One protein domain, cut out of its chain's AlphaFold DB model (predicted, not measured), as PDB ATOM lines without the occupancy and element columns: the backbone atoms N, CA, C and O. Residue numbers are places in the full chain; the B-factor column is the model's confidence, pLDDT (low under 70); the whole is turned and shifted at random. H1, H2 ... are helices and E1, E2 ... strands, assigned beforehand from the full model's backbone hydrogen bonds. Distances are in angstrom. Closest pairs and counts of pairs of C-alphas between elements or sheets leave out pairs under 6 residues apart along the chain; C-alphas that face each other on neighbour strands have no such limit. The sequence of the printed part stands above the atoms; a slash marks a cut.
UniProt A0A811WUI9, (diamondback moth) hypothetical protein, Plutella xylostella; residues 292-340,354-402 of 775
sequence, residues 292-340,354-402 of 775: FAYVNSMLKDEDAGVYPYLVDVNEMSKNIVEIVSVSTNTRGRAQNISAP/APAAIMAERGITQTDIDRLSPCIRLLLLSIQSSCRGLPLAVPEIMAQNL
ATOM      1  N   PHE A 292     -95.311  -0.573  21.826       90.69
ATOM      2  CA  PHE A 292     -94.041   0.144  21.753       90.69
ATOM      3  C   PHE A 292     -93.429   0.380  23.134       90.69
ATOM      4  O   PHE A 292     -92.216   0.238  23.279       90.69
ATOM      5  N   ALA A 293     -94.245   0.685  24.149       88.94
ATOM      6  CA  ALA A 293     -93.762   0.837  25.519       88.94
ATOM      7  C   ALA A 293     -93.204  -0.487  26.063       88.94
ATOM      8  O   ALA A 293     -92.093  -0.507  26.584       88.94
ATOM      9  N   TYR A 294     -93.917  -1.601  25.847       88.06
ATOM     10  CA  TYR A 294     -93.461  -2.935  26.250       88.06
ATOM     11  C   TYR A 294     -92.144  -3.319  25.566       88.06
ATOM     12  O   TYR A 294     -91.213  -3.766  26.232       88.06
ATOM     13  N   VAL A 295     -92.034  -3.118  24.247       88.31
ATOM     14  CA  VAL A 295     -90.791  -3.392  23.506       88.31
ATOM     15  C   VAL A 295     -89.646  -2.512  24.009       88.31
ATOM     16  O   VAL A 295     -88.544  -3.012  24.198       88.31
ATOM     17  N   ASN A 296     -89.895  -1.232  24.288       89.81
ATOM     18  CA  ASN A 296     -88.877  -0.323  24.813       89.81
ATOM     19  C   ASN A 296     -88.384  -0.736  26.210       89.81
ATOM     20  O   ASN A 296     -87.179  -0.750  26.438       89.81
ATOM     21  N   SER A 297     -89.279  -1.122  27.124       86.75
ATOM     22  CA  SER A 297     -88.888  -1.630  28.447       86.75
ATOM     23  C   SER A 297     -88.103  -2.943  28.347       86.75
ATOM     24  O   SER A 297     -87.071  -3.076  28.997       86.75
ATOM     25  N   MET A 298     -88.493  -3.861  27.453       84.69
ATOM     26  CA  MET A 298     -87.737  -5.101  27.200       84.69
ATOM     27  C   MET A 298     -86.355  -4.867  26.574       84.69
ATOM     28  O   MET A 298     -85.469  -5.698  26.744       84.69
ATOM     29  N   LEU A 299     -86.164  -3.777  25.825       85.00
ATOM     30  CA  LEU A 299     -84.858  -3.385  25.280       85.00
ATOM     31  C   LEU A 299     -83.969  -2.678  26.314       85.00
ATOM     32  O   LEU A 299     -82.757  -2.621  26.129       85.00
ATOM     33  N   LYS A 300     -84.561  -2.130  27.380       86.25
ATOM     34  CA  LYS A 300     -83.869  -1.479  28.503       86.25
ATOM     35  C   LYS A 300     -83.602  -2.421  29.684       86.25
ATOM     36  O   LYS A 300     -83.178  -1.951  30.735       86.25
ATOM     37  N   ASP A 301     -83.876  -3.717  29.526       80.00
ATOM     38  CA  ASP A 301     -83.808  -4.736  30.583       80.00
ATOM     39  C   ASP A 301     -84.710  -4.451  31.804       80.00
ATOM     40  O   ASP A 301     -84.476  -4.950  32.906       80.00
ATOM     41  N   GLU A 302     -85.783  -3.676  31.613       82.12
ATOM     42  CA  GLU A 302     -86.818  -3.456  32.626       82.12
ATOM     43  C   GLU A 302     -87.862  -4.588  32.589       82.12
ATOM     44  O   GLU A 302     -88.158  -5.157  31.532       82.12
ATOM     45  N   ASP A 303     -88.459  -4.918  33.741       75.75
ATOM     46  CA  ASP A 303     -89.555  -5.893  33.792       75.75
ATOM     47  C   ASP A 303     -90.825  -5.283  33.182       75.75
ATOM     48  O   ASP A 303     -91.584  -4.576  33.842       75.75
ATOM     49  N   ALA A 304     -91.038  -5.552  31.892       71.62
ATOM     50  CA  ALA A 304     -92.197  -5.078  31.140       71.62
ATOM     51  C   ALA A 304     -93.522  -5.735  31.586       71.62
ATOM     52  O   ALA A 304     -94.590  -5.299  31.164       71.62
ATOM     53  N   GLY A 305     -93.484  -6.779  32.422       76.62
ATOM     54  CA  GLY A 305     -94.677  -7.487  32.872       76.62
ATOM     55  C   GLY A 305     -95.326  -8.352  31.785       76.62
ATOM     56  O   GLY A 305     -94.660  -8.927  30.917       76.62
ATOM     57  N   VAL A 306     -96.650  -8.509  31.870       83.31
ATOM     58  CA  VAL A 306     -97.413  -9.441  31.029       83.31
ATOM     59  C   VAL A 306     -98.253  -8.688  30.002       83.31
ATOM     60  O   VAL A 306     -99.197  -7.988  30.359       83.31
ATOM     61  N   TYR A 307     -97.945  -8.880  28.720       86.81
ATOM     62  CA  TYR A 307     -98.667  -8.257  27.619       86.81
ATOM     63  C   TYR A 307    -100.026  -8.951  27.376       86.81
ATOM     64  O   TYR A 307    -100.074 -10.169  27.156       86.81
ATOM     65  N   PRO A 308    -101.144  -8.209  27.395       87.88
ATOM     66  CA  PRO A 308    -102.474  -8.760  27.151       87.88
ATOM     67  C   PRO A 308    -102.679  -9.195  25.693       87.88
ATOM     68  O   PRO A 308    -102.450  -8.418  24.767       87.88
ATOM     69  N   TYR A 309    -103.192 -10.410  25.466       88.50
ATOM     70  CA  TYR A 309    -103.577 -10.861  24.126       88.50
ATOM     71  C   TYR A 309    -104.972 -11.497  24.042       88.50
ATOM     72  O   TYR A 309    -105.456 -12.137  24.980       88.50
ATOM     73  N   LEU A 310    -105.600 -11.328  22.876       86.38
ATOM     74  CA  LEU A 310    -106.853 -11.946  22.452       86.38
ATOM     75  C   LEU A 310    -106.621 -12.728  21.152       86.38
ATOM     76  O   LEU A 310    -106.014 -12.229  20.204       86.38
ATOM     77  N   VAL A 311    -107.112 -13.969  21.122       84.25
ATOM     78  CA  VAL A 311    -107.014 -14.861  19.953       84.25
ATOM     79  C   VAL A 311    -107.709 -14.215  18.749       84.25
ATOM     80  O   VAL A 311    -108.793 -13.657  18.912       84.25
ATOM     81  N   ASP A 312    -107.083 -14.278  17.572       82.81
ATOM     82  CA  ASP A 312    -107.547 -13.680  16.309       82.81
ATOM     83  C   ASP A 312    -107.655 -12.135  16.285       82.81
ATOM     84  O   ASP A 312    -108.208 -11.576  15.334       82.81
ATOM     85  N   VAL A 313    -107.154 -11.420  17.306       84.75
ATOM     86  CA  VAL A 313    -107.227  -9.943  17.372       84.75
ATOM     87  C   VAL A 313    -105.853  -9.287  17.301       84.75
ATOM     88  O   VAL A 313    -105.665  -8.400  16.476       84.75
ATOM     89  N   ASN A 314    -104.909  -9.697  18.155       89.00
ATOM     90  CA  ASN A 314    -103.613  -9.025  18.307       89.00
ATOM     91  C   ASN A 314    -102.421  -9.998  18.200       89.00
ATOM     92  O   ASN A 314    -101.495 -10.018  19.012       89.00
ATOM     93  N   GLU A 315    -102.465 -10.860  17.184       87.06
ATOM     94  CA  GLU A 315    -101.475 -11.924  16.996       87.06
ATOM     95  C   GLU A 315    -100.087 -11.392  16.637       87.06
ATOM     96  O   GLU A 315     -99.089 -11.930  17.113       87.06
ATOM     97  N   MET A 316    -100.002 -10.323  15.838       87.75
ATOM     98  CA  MET A 316     -98.716  -9.760  15.423       87.75
ATOM     99  C   MET A 316     -97.999  -9.100  16.596       87.75
ATOM    100  O   MET A 316     -96.825  -9.385  16.833       87.75
ATOM    101  N   SER A 317     -98.708  -8.280  17.370       89.94
ATOM    102  CA  SER A 317     -98.178  -7.676  18.596       89.94
ATOM    103  C   SER A 317     -97.741  -8.727  19.617       89.94
ATOM    104  O   SER A 317     -96.632  -8.632  20.141       89.94
ATOM    105  N   LYS A 318     -98.536  -9.785  19.823       88.56
ATOM    106  CA  LYS A 318     -98.136 -10.945  20.634       88.56
ATOM    107  C   LYS A 318     -96.841 -11.579  20.118       88.56
ATOM    108  O   LYS A 318     -95.920 -11.799  20.901       88.56
ATOM    109  N   ASN A 319     -96.776 -11.890  18.823       88.00
ATOM    110  CA  ASN A 319     -95.620 -12.555  18.228       88.00
ATOM    111  C   ASN A 319     -94.351 -11.709  18.388       88.00
ATOM    112  O   ASN A 319     -93.310 -12.244  18.753       88.00
ATOM    113  N   ILE A 320     -94.438 -10.392  18.174       88.31
ATOM    114  CA  ILE A 320     -93.309  -9.469  18.359       88.31
ATOM    115  C   ILE A 320     -92.835  -9.472  19.812       88.31
ATOM    116  O   ILE A 320     -91.637  -9.603  20.047       88.31
ATOM    117  N   VAL A 321     -93.748  -9.380  20.784       87.62
ATOM    118  CA  VAL A 321     -93.387  -9.410  22.211       87.62
ATOM    119  C   VAL A 321     -92.711 -10.734  22.585       87.62
ATOM    120  O   VAL A 321     -91.672 -10.721  23.239       87.62
ATOM    121  N   GLU A 322     -93.232 -11.875  22.116       84.62
ATOM    122  CA  GLU A 322     -92.610 -13.189  22.339       84.62
ATOM    123  C   GLU A 322     -91.210 -13.279  21.698       84.62
ATOM    124  O   GLU A 322     -90.262 -13.701  22.357       84.62
ATOM    125  N   ILE A 323     -91.039 -12.828  20.451       84.25
ATOM    126  CA  ILE A 323     -89.744 -12.851  19.747       84.25
ATOM    127  C   ILE A 323     -88.709 -11.963  20.451       84.25
ATOM    128  O   ILE A 323     -87.561 -12.381  20.634       84.25
ATOM    129  N   VAL A 324     -89.100 -10.753  20.863       85.12
ATOM    130  CA  VAL A 324     -88.223  -9.825  21.588       85.12
ATOM    131  C   VAL A 324     -87.832 -10.416  22.940       85.12
ATOM    132  O   VAL A 324     -86.646 -10.425  23.252       85.12
ATOM    133  N   SER A 325     -88.782 -10.991  23.687       83.12
ATOM    134  CA  SER A 325     -88.508 -11.590  25.002       83.12
ATOM    135  C   SER A 325     -87.454 -12.702  24.940       83.12
ATOM    136  O   SER A 325     -86.546 -12.749  25.768       83.12
ATOM    137  N   VAL A 326     -87.512 -13.555  23.910       80.38
ATOM    138  CA  VAL A 326     -86.528 -14.628  23.694       80.38
ATOM    139  C   VAL A 326     -85.182 -14.060  23.244       80.38
ATOM    140  O   VAL A 326     -84.140 -14.602  23.604       80.38
ATOM    141  N   SER A 327     -85.185 -12.959  22.491       76.81
ATOM    142  CA  SER A 327     -83.962 -12.323  21.986       76.81
ATOM    143  C   SER A 327     -83.200 -11.554  23.069       76.81
ATOM    144  O   SER A 327     -81.974 -11.613  23.090       76.81
ATOM    145  N   THR A 328     -83.899 -10.854  23.969       74.31
ATOM    146  CA  THR A 328     -83.288 -10.096  25.079       74.31
ATOM    147  C   THR A 328     -83.195 -10.900  26.380       74.31
ATOM    148  O   THR A 328     -82.640 -10.422  27.360       74.31
ATOM    149  N   ASN A 329     -83.702 -12.141  26.399       68.75
ATOM    150  CA  ASN A 329     -83.776 -13.004  27.585       68.75
ATOM    151  C   ASN A 329     -84.505 -12.340  28.776       68.75
ATOM    152  O   ASN A 329     -84.245 -12.642  29.944       68.75
ATOM    153  N   THR A 330     -85.423 -11.418  28.475       64.12
ATOM    154  CA  THR A 330     -86.246 -10.702  29.455       64.12
ATOM    155  C   THR A 330     -87.513 -11.495  29.781       64.12
ATOM    156  O   THR A 330     -87.983 -12.323  29.000       64.12
ATOM    157  N   ARG A 331     -88.105 -11.260  30.960       60.69
ATOM    158  CA  ARG A 331     -89.298 -11.990  31.444       60.69
ATOM    159  C   ARG A 331     -90.622 -11.528  30.811       60.69
ATOM    160  O   ARG A 331     -91.679 -11.823  31.368       60.69
ATOM    161  N   GLY A 332     -90.588 -10.863  29.657       60.19
ATOM    162  CA  GLY A 332     -91.796 -10.468  28.933       60.19
ATOM    163  C   GLY A 332     -92.620 -11.694  28.533       60.19
ATOM    164  O   GLY A 332     -92.109 -12.624  27.911       60.19
ATOM    165  N   ARG A 333     -93.901 -11.734  28.916       69.06
ATOM    166  CA  ARG A 333     -94.821 -12.833  28.566       69.06
ATOM    167  C   ARG A 333     -96.110 -12.279  27.992       69.06
ATOM    168  O   ARG A 333     -96.594 -11.266  28.472       69.06
ATOM    169  N   ALA A 334     -96.704 -12.969  27.025       72.12
ATOM    170  CA  ALA A 334     -98.054 -12.659  26.568       72.12
ATOM    171  C   ALA A 334     -99.086 -13.551  27.288       72.12
ATOM    172  O   ALA A 334     -98.908 -14.769  27.350       72.12
ATOM    173  N   GLN A 335    -100.175 -12.976  27.813       76.25
ATOM    174  CA  GLN A 335    -101.254 -13.717  28.486       76.25
ATOM    175  C   GLN A 335    -102.579 -13.613  27.741       76.25
ATOM    176  O   GLN A 335    -103.027 -12.523  27.392       76.25
ATOM    177  N   ASN A 336    -103.229 -14.766  27.553       77.00
ATOM    178  CA  ASN A 336    -104.563 -14.815  26.974       77.00
ATOM    179  C   ASN A 336    -105.583 -14.335  27.998       77.00
ATOM    180  O   ASN A 336    -105.716 -14.929  29.067       77.00
ATOM    181  N   ILE A 337    -106.336 -13.309  27.639       73.81
ATOM    182  CA  ILE A 337    -107.339 -12.707  28.511       73.81
ATOM    183  C   ILE A 337    -108.647 -13.515  28.526       73.81
ATOM    184  O   ILE A 337    -109.388 -13.467  29.505       73.81
ATOM    185  N   SER A 338    -108.934 -14.285  27.469       63.97
ATOM    186  CA  SER A 338    -110.163 -15.088  27.366       63.97
ATOM    187  C   SER A 338    -110.051 -16.486  27.988       63.97
ATOM    188  O   SER A 338    -111.054 -17.192  28.099       63.97
ATOM    189  N   ALA A 339    -108.850 -16.899  28.402       58.56
ATOM    190  CA  ALA A 339    -108.610 -18.185  29.048       58.56
ATOM    191  C   ALA A 339    -108.522 -18.023  30.578       58.56
ATOM    192  O   ALA A 339    -107.963 -17.033  31.052       58.56
ATOM    193  N   PRO A 340    -109.020 -18.992  31.375       47.06
ATOM    194  CA  PRO A 340    -108.796 -18.979  32.815       47.06
ATOM    195  C   PRO A 340    -107.286 -18.997  33.107       47.06
ATOM    196  O   PRO A 340    -106.537 -19.644  32.366       47.06
ATOM    197  N   ALA A 354     -83.993 -20.667  18.733       67.44
ATOM    198  CA  ALA A 354     -83.485 -19.411  18.192       67.44
ATOM    199  C   ALA A 354     -84.672 -18.511  17.779       67.44
ATOM    200  O   ALA A 354     -85.614 -19.027  17.169       67.44
ATOM    201  N   PRO A 355     -84.655 -17.196  18.063       72.31
ATOM    202  CA  PRO A 355     -85.765 -16.290  17.745       72.31
ATOM    203  C   PRO A 355     -86.260 -16.406  16.296       72.31
ATOM    204  O   PRO A 355     -87.457 -16.344  16.024       72.31
ATOM    205  N   ALA A 356     -85.345 -16.676  15.361       68.31
ATOM    206  CA  ALA A 356     -85.668 -16.898  13.958       68.31
ATOM    207  C   ALA A 356     -86.500 -18.180  13.707       68.31
ATOM    208  O   ALA A 356     -87.320 -18.208  12.791       68.31
ATOM    209  N   ALA A 357     -86.340 -19.236  14.512       68.56
ATOM    210  CA  ALA A 357     -87.164 -20.446  14.425       68.56
ATOM    211  C   ALA A 357     -88.605 -20.177  14.877       68.56
ATOM    212  O   ALA A 357     -89.538 -20.666  14.246       68.56
ATOM    213  N   ILE A 358     -88.788 -19.330  15.896       74.19
ATOM    214  CA  ILE A 358     -90.115 -18.883  16.343       74.19
ATOM    215  C   ILE A 358     -90.797 -18.072  15.234       74.19
ATOM    216  O   ILE A 358     -91.968 -18.296  14.945       74.19
ATOM    217  N   MET A 359     -90.065 -17.181  14.556       76.50
ATOM    218  CA  MET A 359     -90.599 -16.437  13.404       76.50
ATOM    219  C   MET A 359     -91.103 -17.373  12.295       76.50
ATOM    220  O   MET A 359     -92.187 -17.151  11.756       76.50
ATOM    221  N   ALA A 360     -90.350 -18.436  11.992       71.94
ATOM    222  CA  ALA A 360     -90.725 -19.423  10.980       71.94
ATOM    223  C   ALA A 360     -91.924 -20.289  11.409       71.94
ATOM    224  O   ALA A 360     -92.827 -20.513  10.606       71.94
ATOM    225  N   GLU A 361     -91.976 -20.733  12.669       76.25
ATOM    226  CA  GLU A 361     -93.109 -21.496  13.216       76.25
ATOM    227  C   GLU A 361     -94.408 -20.675  13.201       76.25
ATOM    228  O   GLU A 361     -95.484 -21.202  12.922       76.25
ATOM    229  N   ARG A 362     -94.305 -19.366  13.453       78.25
ATOM    230  CA  ARG A 362     -95.428 -18.418  13.404       78.25
ATOM    231  C   ARG A 362     -95.798 -17.977  11.982       78.25
ATOM    232  O   ARG A 362     -96.764 -17.237  11.828       78.25
ATOM    233  N   GLY A 363     -95.058 -18.415  10.962       78.25
ATOM    234  CA  GLY A 363     -95.324 -18.081   9.563       78.25
ATOM    235  C   GLY A 363     -95.071 -16.613   9.203       78.25
ATOM    236  O   GLY A 363     -95.671 -16.121   8.252       78.25
ATOM    237  N   ILE A 364     -94.212 -15.903   9.943       80.88
ATOM    238  CA  ILE A 364     -93.887 -14.500   9.657       80.88
ATOM    239  C   ILE A 364     -92.942 -14.451   8.457       80.88
ATOM    240  O   ILE A 364     -91.787 -14.874   8.553       80.88
ATOM    241  N   THR A 365     -93.429 -13.921   7.334       81.62
ATOM    242  CA  THR A 365     -92.638 -13.828   6.103       81.62
ATOM    243  C   THR A 365     -91.852 -12.521   6.002       81.62
ATOM    244  O   THR A 365     -92.165 -11.540   6.680       81.62
ATOM    245  N   GLN A 366     -90.867 -12.457   5.099       80.69
ATOM    246  CA  GLN A 366     -90.176 -11.193   4.777       80.69
ATOM    247  C   GLN A 366     -91.146 -10.099   4.314       80.69
ATOM    248  O   GLN A 366     -91.024  -8.942   4.707       80.69
ATOM    249  N   THR A 367     -92.177 -10.475   3.551       83.56
ATOM    250  CA  THR A 367     -93.195  -9.519   3.096       83.56
ATOM    251  C   THR A 367     -94.029  -8.955   4.244       83.56
ATOM    252  O   THR A 367     -94.479  -7.813   4.170       83.56
ATOM    253  N   ASP A 368     -94.217  -9.725   5.319       84.31
ATOM    254  CA  ASP A 368     -94.917  -9.251   6.510       84.31
ATOM    255  C   ASP A 368     -94.028  -8.322   7.334       84.31
ATOM    256  O   ASP A 368     -94.507  -7.296   7.812       84.31
ATOM    257  N   ILE A 369     -92.726  -8.614   7.424       85.56
ATOM    258  CA  ILE A 369     -91.729  -7.753   8.081       85.56
ATOM    259  C   ILE A 369     -91.642  -6.384   7.396       85.56
ATOM    260  O   ILE A 369     -91.545  -5.361   8.072       85.56
ATOM    261  N   ASP A 370     -91.740  -6.343   6.068       86.81
ATOM    262  CA  ASP A 370     -91.706  -5.097   5.300       86.81
ATOM    263  C   ASP A 370     -92.919  -4.189   5.539       86.81
ATOM    264  O   ASP A 370     -92.811  -2.971   5.391       86.81
ATOM    265  N   ARG A 371     -94.063  -4.759   5.938       88.25
ATOM    266  CA  ARG A 371     -95.283  -4.000   6.269       88.25
ATOM    267  C   ARG A 371     -95.229  -3.378   7.664       88.25
ATOM    268  O   ARG A 371     -96.005  -2.456   7.943       88.25
ATOM    269  N   LEU A 372     -94.359  -3.887   8.537       89.19
ATOM    270  CA  LEU A 372     -94.257  -3.434   9.919       89.19
ATOM    271  C   LEU A 372     -93.697  -2.010  10.024       89.19
ATOM    272  O   LEU A 372     -93.047  -1.500   9.110       89.19
ATOM    273  N   SER A 373     -93.929  -1.364  11.168       88.12
ATOM    274  CA  SER A 373     -93.361  -0.053  11.466       88.12
ATOM    275  C   SER A 373     -91.828  -0.089  11.369       88.12
ATOM    276  O   SER A 373     -91.213  -1.095  11.745       88.12
ATOM    277  N   PRO A 374     -91.176   0.992  10.891       86.56
ATOM    278  CA  PRO A 374     -89.734   0.990  10.636       86.56
ATOM    279  C   PRO A 374     -88.895   0.533  11.836       86.56
ATOM    280  O   PRO A 374     -87.944  -0.228  11.669       86.56
ATOM    281  N   CYS A 375     -89.282   0.928  13.052       87.00
ATOM    282  CA  CYS A 375     -88.581   0.556  14.280       87.00
ATOM    283  C   CYS A 375     -88.624  -0.957  14.545       87.00
ATOM    284  O   CYS A 375     -87.598  -1.568  14.836       87.00
ATOM    285  N   ILE A 376     -89.799  -1.579  14.409       89.62
ATOM    286  CA  ILE A 376     -89.968  -3.021  14.639       89.62
ATOM    287  C   ILE A 376     -89.334  -3.827  13.504       89.62
ATOM    288  O   ILE A 376     -88.701  -4.852  13.754       89.62
ATOM    289  N   ARG A 377     -89.438  -3.337  12.263       88.94
ATOM    290  CA  ARG A 377     -88.774  -3.933  11.100       88.94
ATOM    291  C   ARG A 377     -87.262  -4.022  11.306       88.94
ATOM    292  O   ARG A 377     -86.691  -5.092  11.123       88.94
ATOM    293  N   LEU A 378     -86.620  -2.930  11.729       88.44
ATOM    294  CA  LEU A 378     -85.180  -2.912  12.012       88.44
ATOM    295  C   LEU A 378     -84.792  -3.912  13.106       88.44
ATOM    296  O   LEU A 378     -83.801  -4.628  12.958       88.44
ATOM    297  N   LEU A 379     -85.595  -4.001  14.168       87.19
ATOM    298  CA  LEU A 379     -85.371  -4.944  15.258       87.19
ATOM    299  C   LEU A 379     -85.425  -6.403  14.770       87.19
ATOM    300  O   LEU A 379     -84.505  -7.175  15.035       87.19
ATOM    301  N   LEU A 380     -86.453  -6.774  14.001       86.50
ATOM    302  CA  LEU A 380     -86.593  -8.139  13.482       86.50
ATOM    303  C   LEU A 380     -85.504  -8.487  12.457       86.50
ATOM    304  O   LEU A 380     -84.977  -9.598  12.480       86.50
ATOM    305  N   LEU A 381     -85.114  -7.541  11.597       84.94
ATOM    306  CA  LEU A 381     -84.016  -7.736  10.645       84.94
ATOM    307  C   LEU A 381     -82.665  -7.907  11.350       84.94
ATOM    308  O   LEU A 381     -81.854  -8.732  10.928       84.94
ATOM    309  N   SER A 382     -82.426  -7.171  12.439       84.12
ATOM    310  CA  SER A 382     -81.229  -7.344  13.270       84.12
ATOM    311  C   SER A 382     -81.183  -8.743  13.889       84.12
ATOM    312  O   SER A 382     -80.174  -9.436  13.757       84.12
ATOM    313  N   ILE A 383     -82.302  -9.210  14.458       81.25
ATOM    314  CA  ILE A 383     -82.434 -10.568  15.004       81.25
ATOM    315  C   ILE A 383     -82.169 -11.626  13.922       81.25
ATOM    316  O   ILE A 383     -81.406 -12.568  14.149       81.25
ATOM    317  N   GLN A 384     -82.745 -11.463  12.727       77.69
ATOM    318  CA  GLN A 384     -82.512 -12.371  11.602       77.69
ATOM    319  C   GLN A 384     -81.049 -12.384  11.154       77.69
ATOM    320  O   GLN A 384     -80.508 -13.456  10.891       77.69
ATOM    321  N   SER A 385     -80.405 -11.216  11.076       76.75
ATOM    322  CA  SER A 385     -78.989 -11.091  10.715       76.75
ATOM    323  C   SER A 385     -78.093 -11.829  11.713       76.75
ATOM    324  O   SER A 385     -77.252 -12.631  11.309       76.75
ATOM    325  N   SER A 386     -78.343 -11.649  13.013       69.75
ATOM    326  CA  SER A 386     -77.614 -12.340  14.087       69.75
ATOM    327  C   SER A 386     -77.765 -13.863  14.026       69.75
ATOM    328  O   SER A 386     -76.857 -14.594  14.415       69.75
ATOM    329  N   CYS A 387     -78.883 -14.364  13.487       64.56
ATOM    330  CA  CYS A 387     -79.130 -15.798  13.335       64.56
ATOM    331  C   CYS A 387     -78.465 -16.426  12.093       64.56
ATOM    332  O   CYS A 387     -78.413 -17.652  12.009       64.56
ATOM    333  N   ARG A 388     -77.928 -15.640  11.142       62.81
ATOM    334  CA  ARG A 388     -77.300 -16.168   9.907       62.81
ATOM    335  C   ARG A 388     -76.023 -16.980  10.154       62.81
ATOM    336  O   ARG A 388     -75.628 -17.752   9.288       62.81
ATOM    337  N   GLY A 389     -75.377 -16.805  11.309       53.44
ATOM    338  CA  GLY A 389     -74.144 -17.511  11.679       53.44
ATOM    339  C   GLY A 389     -74.350 -18.878  12.343       53.44
ATOM    340  O   GLY A 389     -73.369 -19.576  12.594       53.44
ATOM    341  N   LEU A 390     -75.591 -19.271  12.651       53.00
ATOM    342  CA  LEU A 390     -75.887 -20.564  13.270       53.00
ATOM    343  C   LEU A 390     -76.223 -21.605  12.191       53.00
ATOM    344  O   LEU A 390     -77.029 -21.313  11.309       53.00
ATOM    345  N   PRO A 391     -75.655 -22.826  12.241       47.09
ATOM    346  CA  PRO A 391     -76.039 -23.899  11.331       47.09
ATOM    347  C   PRO A 391     -77.488 -24.305  11.629       47.09
ATOM    348  O   PRO A 391     -77.786 -24.983  12.612       47.09
ATOM    349  N   LEU A 392     -78.406 -23.817  10.797       50.56
ATOM    350  CA  LEU A 392     -79.843 -23.997  10.951       50.56
ATOM    351  C   LEU A 392     -80.227 -25.451  10.646       50.56
ATOM    352  O   LEU A 392     -80.402 -25.835   9.494       50.56
ATOM    353  N   ALA A 393     -80.442 -26.250  11.689       44.69
ATOM    354  CA  ALA A 393     -81.294 -27.437  11.624       44.69
ATOM    355  C   ALA A 393     -82.775 -27.005  11.577       44.69
ATOM    356  O   ALA A 393     -83.555 -27.348  12.466       44.69
ATOM    357  N   VAL A 394     -83.152 -26.170  10.603       48.38
ATOM    358  CA  VAL A 394     -84.495 -25.578  10.530       48.38
ATOM    359  C   VAL A 394     -85.219 -26.045   9.261       48.38
ATOM    360  O   VAL A 394     -84.592 -26.107   8.204       48.38
ATOM    361  N   PRO A 395     -86.517 -26.414   9.351       47.69
ATOM    362  CA  PRO A 395     -87.317 -26.875   8.214       47.69
ATOM    363  C   PRO A 395     -87.333 -25.883   7.040       47.69
ATOM    364  O   PRO A 395     -87.178 -24.680   7.246       47.69
ATOM    365  N   GLU A 396     -87.609 -26.388   5.829       45.88
ATOM    366  CA  GLU A 396     -87.687 -25.690   4.522       45.88
ATOM    367  C   GLU A 396     -88.318 -24.278   4.532       45.88
ATOM    368  O   GLU A 396     -87.998 -23.449   3.682       45.88
ATOM    369  N   ILE A 397     -89.176 -23.967   5.507       47.03
ATOM    370  CA  ILE A 397     -89.831 -22.662   5.694       47.03
ATOM    371  C   ILE A 397     -88.812 -21.538   5.967       47.03
ATOM    372  O   ILE A 397     -89.040 -20.390   5.586       47.03
ATOM    373  N   MET A 398     -87.661 -21.838   6.581       47.72
ATOM    374  CA  MET A 398     -86.597 -20.844   6.761       47.72
ATOM    375  C   MET A 398     -85.843 -20.528   5.468       47.72
ATOM    376  O   MET A 398     -85.452 -19.379   5.281       47.72
ATOM    377  N   ALA A 399     -85.676 -21.500   4.565       48.94
ATOM    378  CA  ALA A 399     -84.963 -21.294   3.301       48.94
ATOM    379  C   ALA A 399     -85.698 -20.309   2.376       48.94
ATOM    380  O   ALA A 399     -85.058 -19.582   1.630       48.94
ATOM    381  N   GLN A 400     -87.030 -20.229   2.474       47.50
ATOM    382  CA  GLN A 400     -87.844 -19.266   1.718       47.50
ATOM    383  C   GLN A 400     -87.858 -17.858   2.339       47.50
ATOM    384  O   GLN A 400     -88.146 -16.884   1.649       47.50
ATOM    385  N   ASN A 401     -87.573 -17.743   3.641       45.34
ATOM    386  CA  ASN A 401     -87.640 -16.482   4.389       45.34
ATOM    387  C   ASN A 401     -86.267 -15.868   4.686       45.34
ATOM    388  O   ASN A 401     -86.194 -14.733   5.155       45.34
ATOM    389  N   LEU A 402     -85.173 -16.578   4.422       50.31
ATOM    390  CA  LEU A 402     -83.839 -15.997   4.391       50.31
ATOM    391  C   LEU A 402     -83.572 -15.518   2.955       50.31
ATOM    392  O   LEU A 402     -83.765 -16.297   2.029       50.31
TER     393      LEU A 402
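AT A GLANCE: This is residues 292 to 340 and 354 to 402 of the 775 residues of the protein "(diamondback moth) hypothetical protein" of Plutella xylostella (UniProt A0A811WUI9). One helix, H2, lies in the middle, with a small two-stranded parallel sheet, E1 and E2, on one side of it and a cluster of four helices, H3 to H6, on the other. H1 packs alongside H2; H3 packs on H2 from the cluster's side, H5 meets H3 with its residues 383 to 387 in a corner of nearly a right angle, and H4 folds back along H5 as a short hairpin. The 98 printed residues hold six named helices and two named strands, in the order H1 E1 H2 E2 H3 H4 H5 H6, and the class is mostly helix. The whole is compact, with a radius of gyration of the C-alphas of 13.6 A, and spans 36 by 29 by 25 A.

HOW THE PARTS SIT: H1, residues 292 to 299, touches H2, residues 315 to 328, at a shallow tilt of 18 degrees, the same way; their closest C-alphas, of Val 295 and Val 321, are 6.7 A apart. E1, residues 306 to 309, and E2, residues 333 to 336, are parallel neighbours at 38 degrees, with N 307 and O 333 at 2.8 A and N 335 and O 307 at 2.9 A, within hydrogen-bond range. E1, H2 and E2 form a strand-helix-strand unit, two parallel neighbour strands with a helix between, and its crossover is right-handed. The closest C-alphas of H2 and E2, of Lys 318 and Ala 334, are 6.2 A apart. H3, residues 355 to 361, is the hub, touching three helices. It touches H2 at a shallow tilt of 32 degrees, only just short of steep, opposite ways, with Ile 323 and Pro 355 closest at 5.6 A between C-alphas. H4, residues 366 to 371, and H5, residues 374 to 387, form a helical hairpin and only just touch, with 3 pairs of C-alphas within 8 A, the closest those of Ile 369 and Arg 377 at 5.7 A. With residues 383 to 387 alone, H5 touches H3, about perpendicular at 82 degrees; the closest C-alphas, of Ala 356 and Gln 384, are 6.0 A apart. H6, residues 397 to 401, touches H3, the closest C-alphas being those of Ala 360 and Met 398 at 6.1 A. In H1, H2, H3 and H5 every O i to N i+4 pair is within hydrogen-bond range; in H4 it is 1 of 2, and in H6 0 of 1, beside 1 of 2 O i to N i+3 pairs.

IN THESE COORDINATES: H1 begins at C-alpha 292, (-94.041, 0.144, 21.753), and is 10.5 A long. H2 and H5 are each 20.0 A long, and H3 is 10.1 A. H6 ends at C-alpha 401, (-87.640, -16.482, 4.389).

THE WHOLE: Residues 341 to 353 are not printed, and C-alphas 340 and 354 are 29.2 A apart across the cut. Of the links printed whole, none is long. Mean pLDDT of the printed part is 75.5, and residues 386 to 402 are among those under 70.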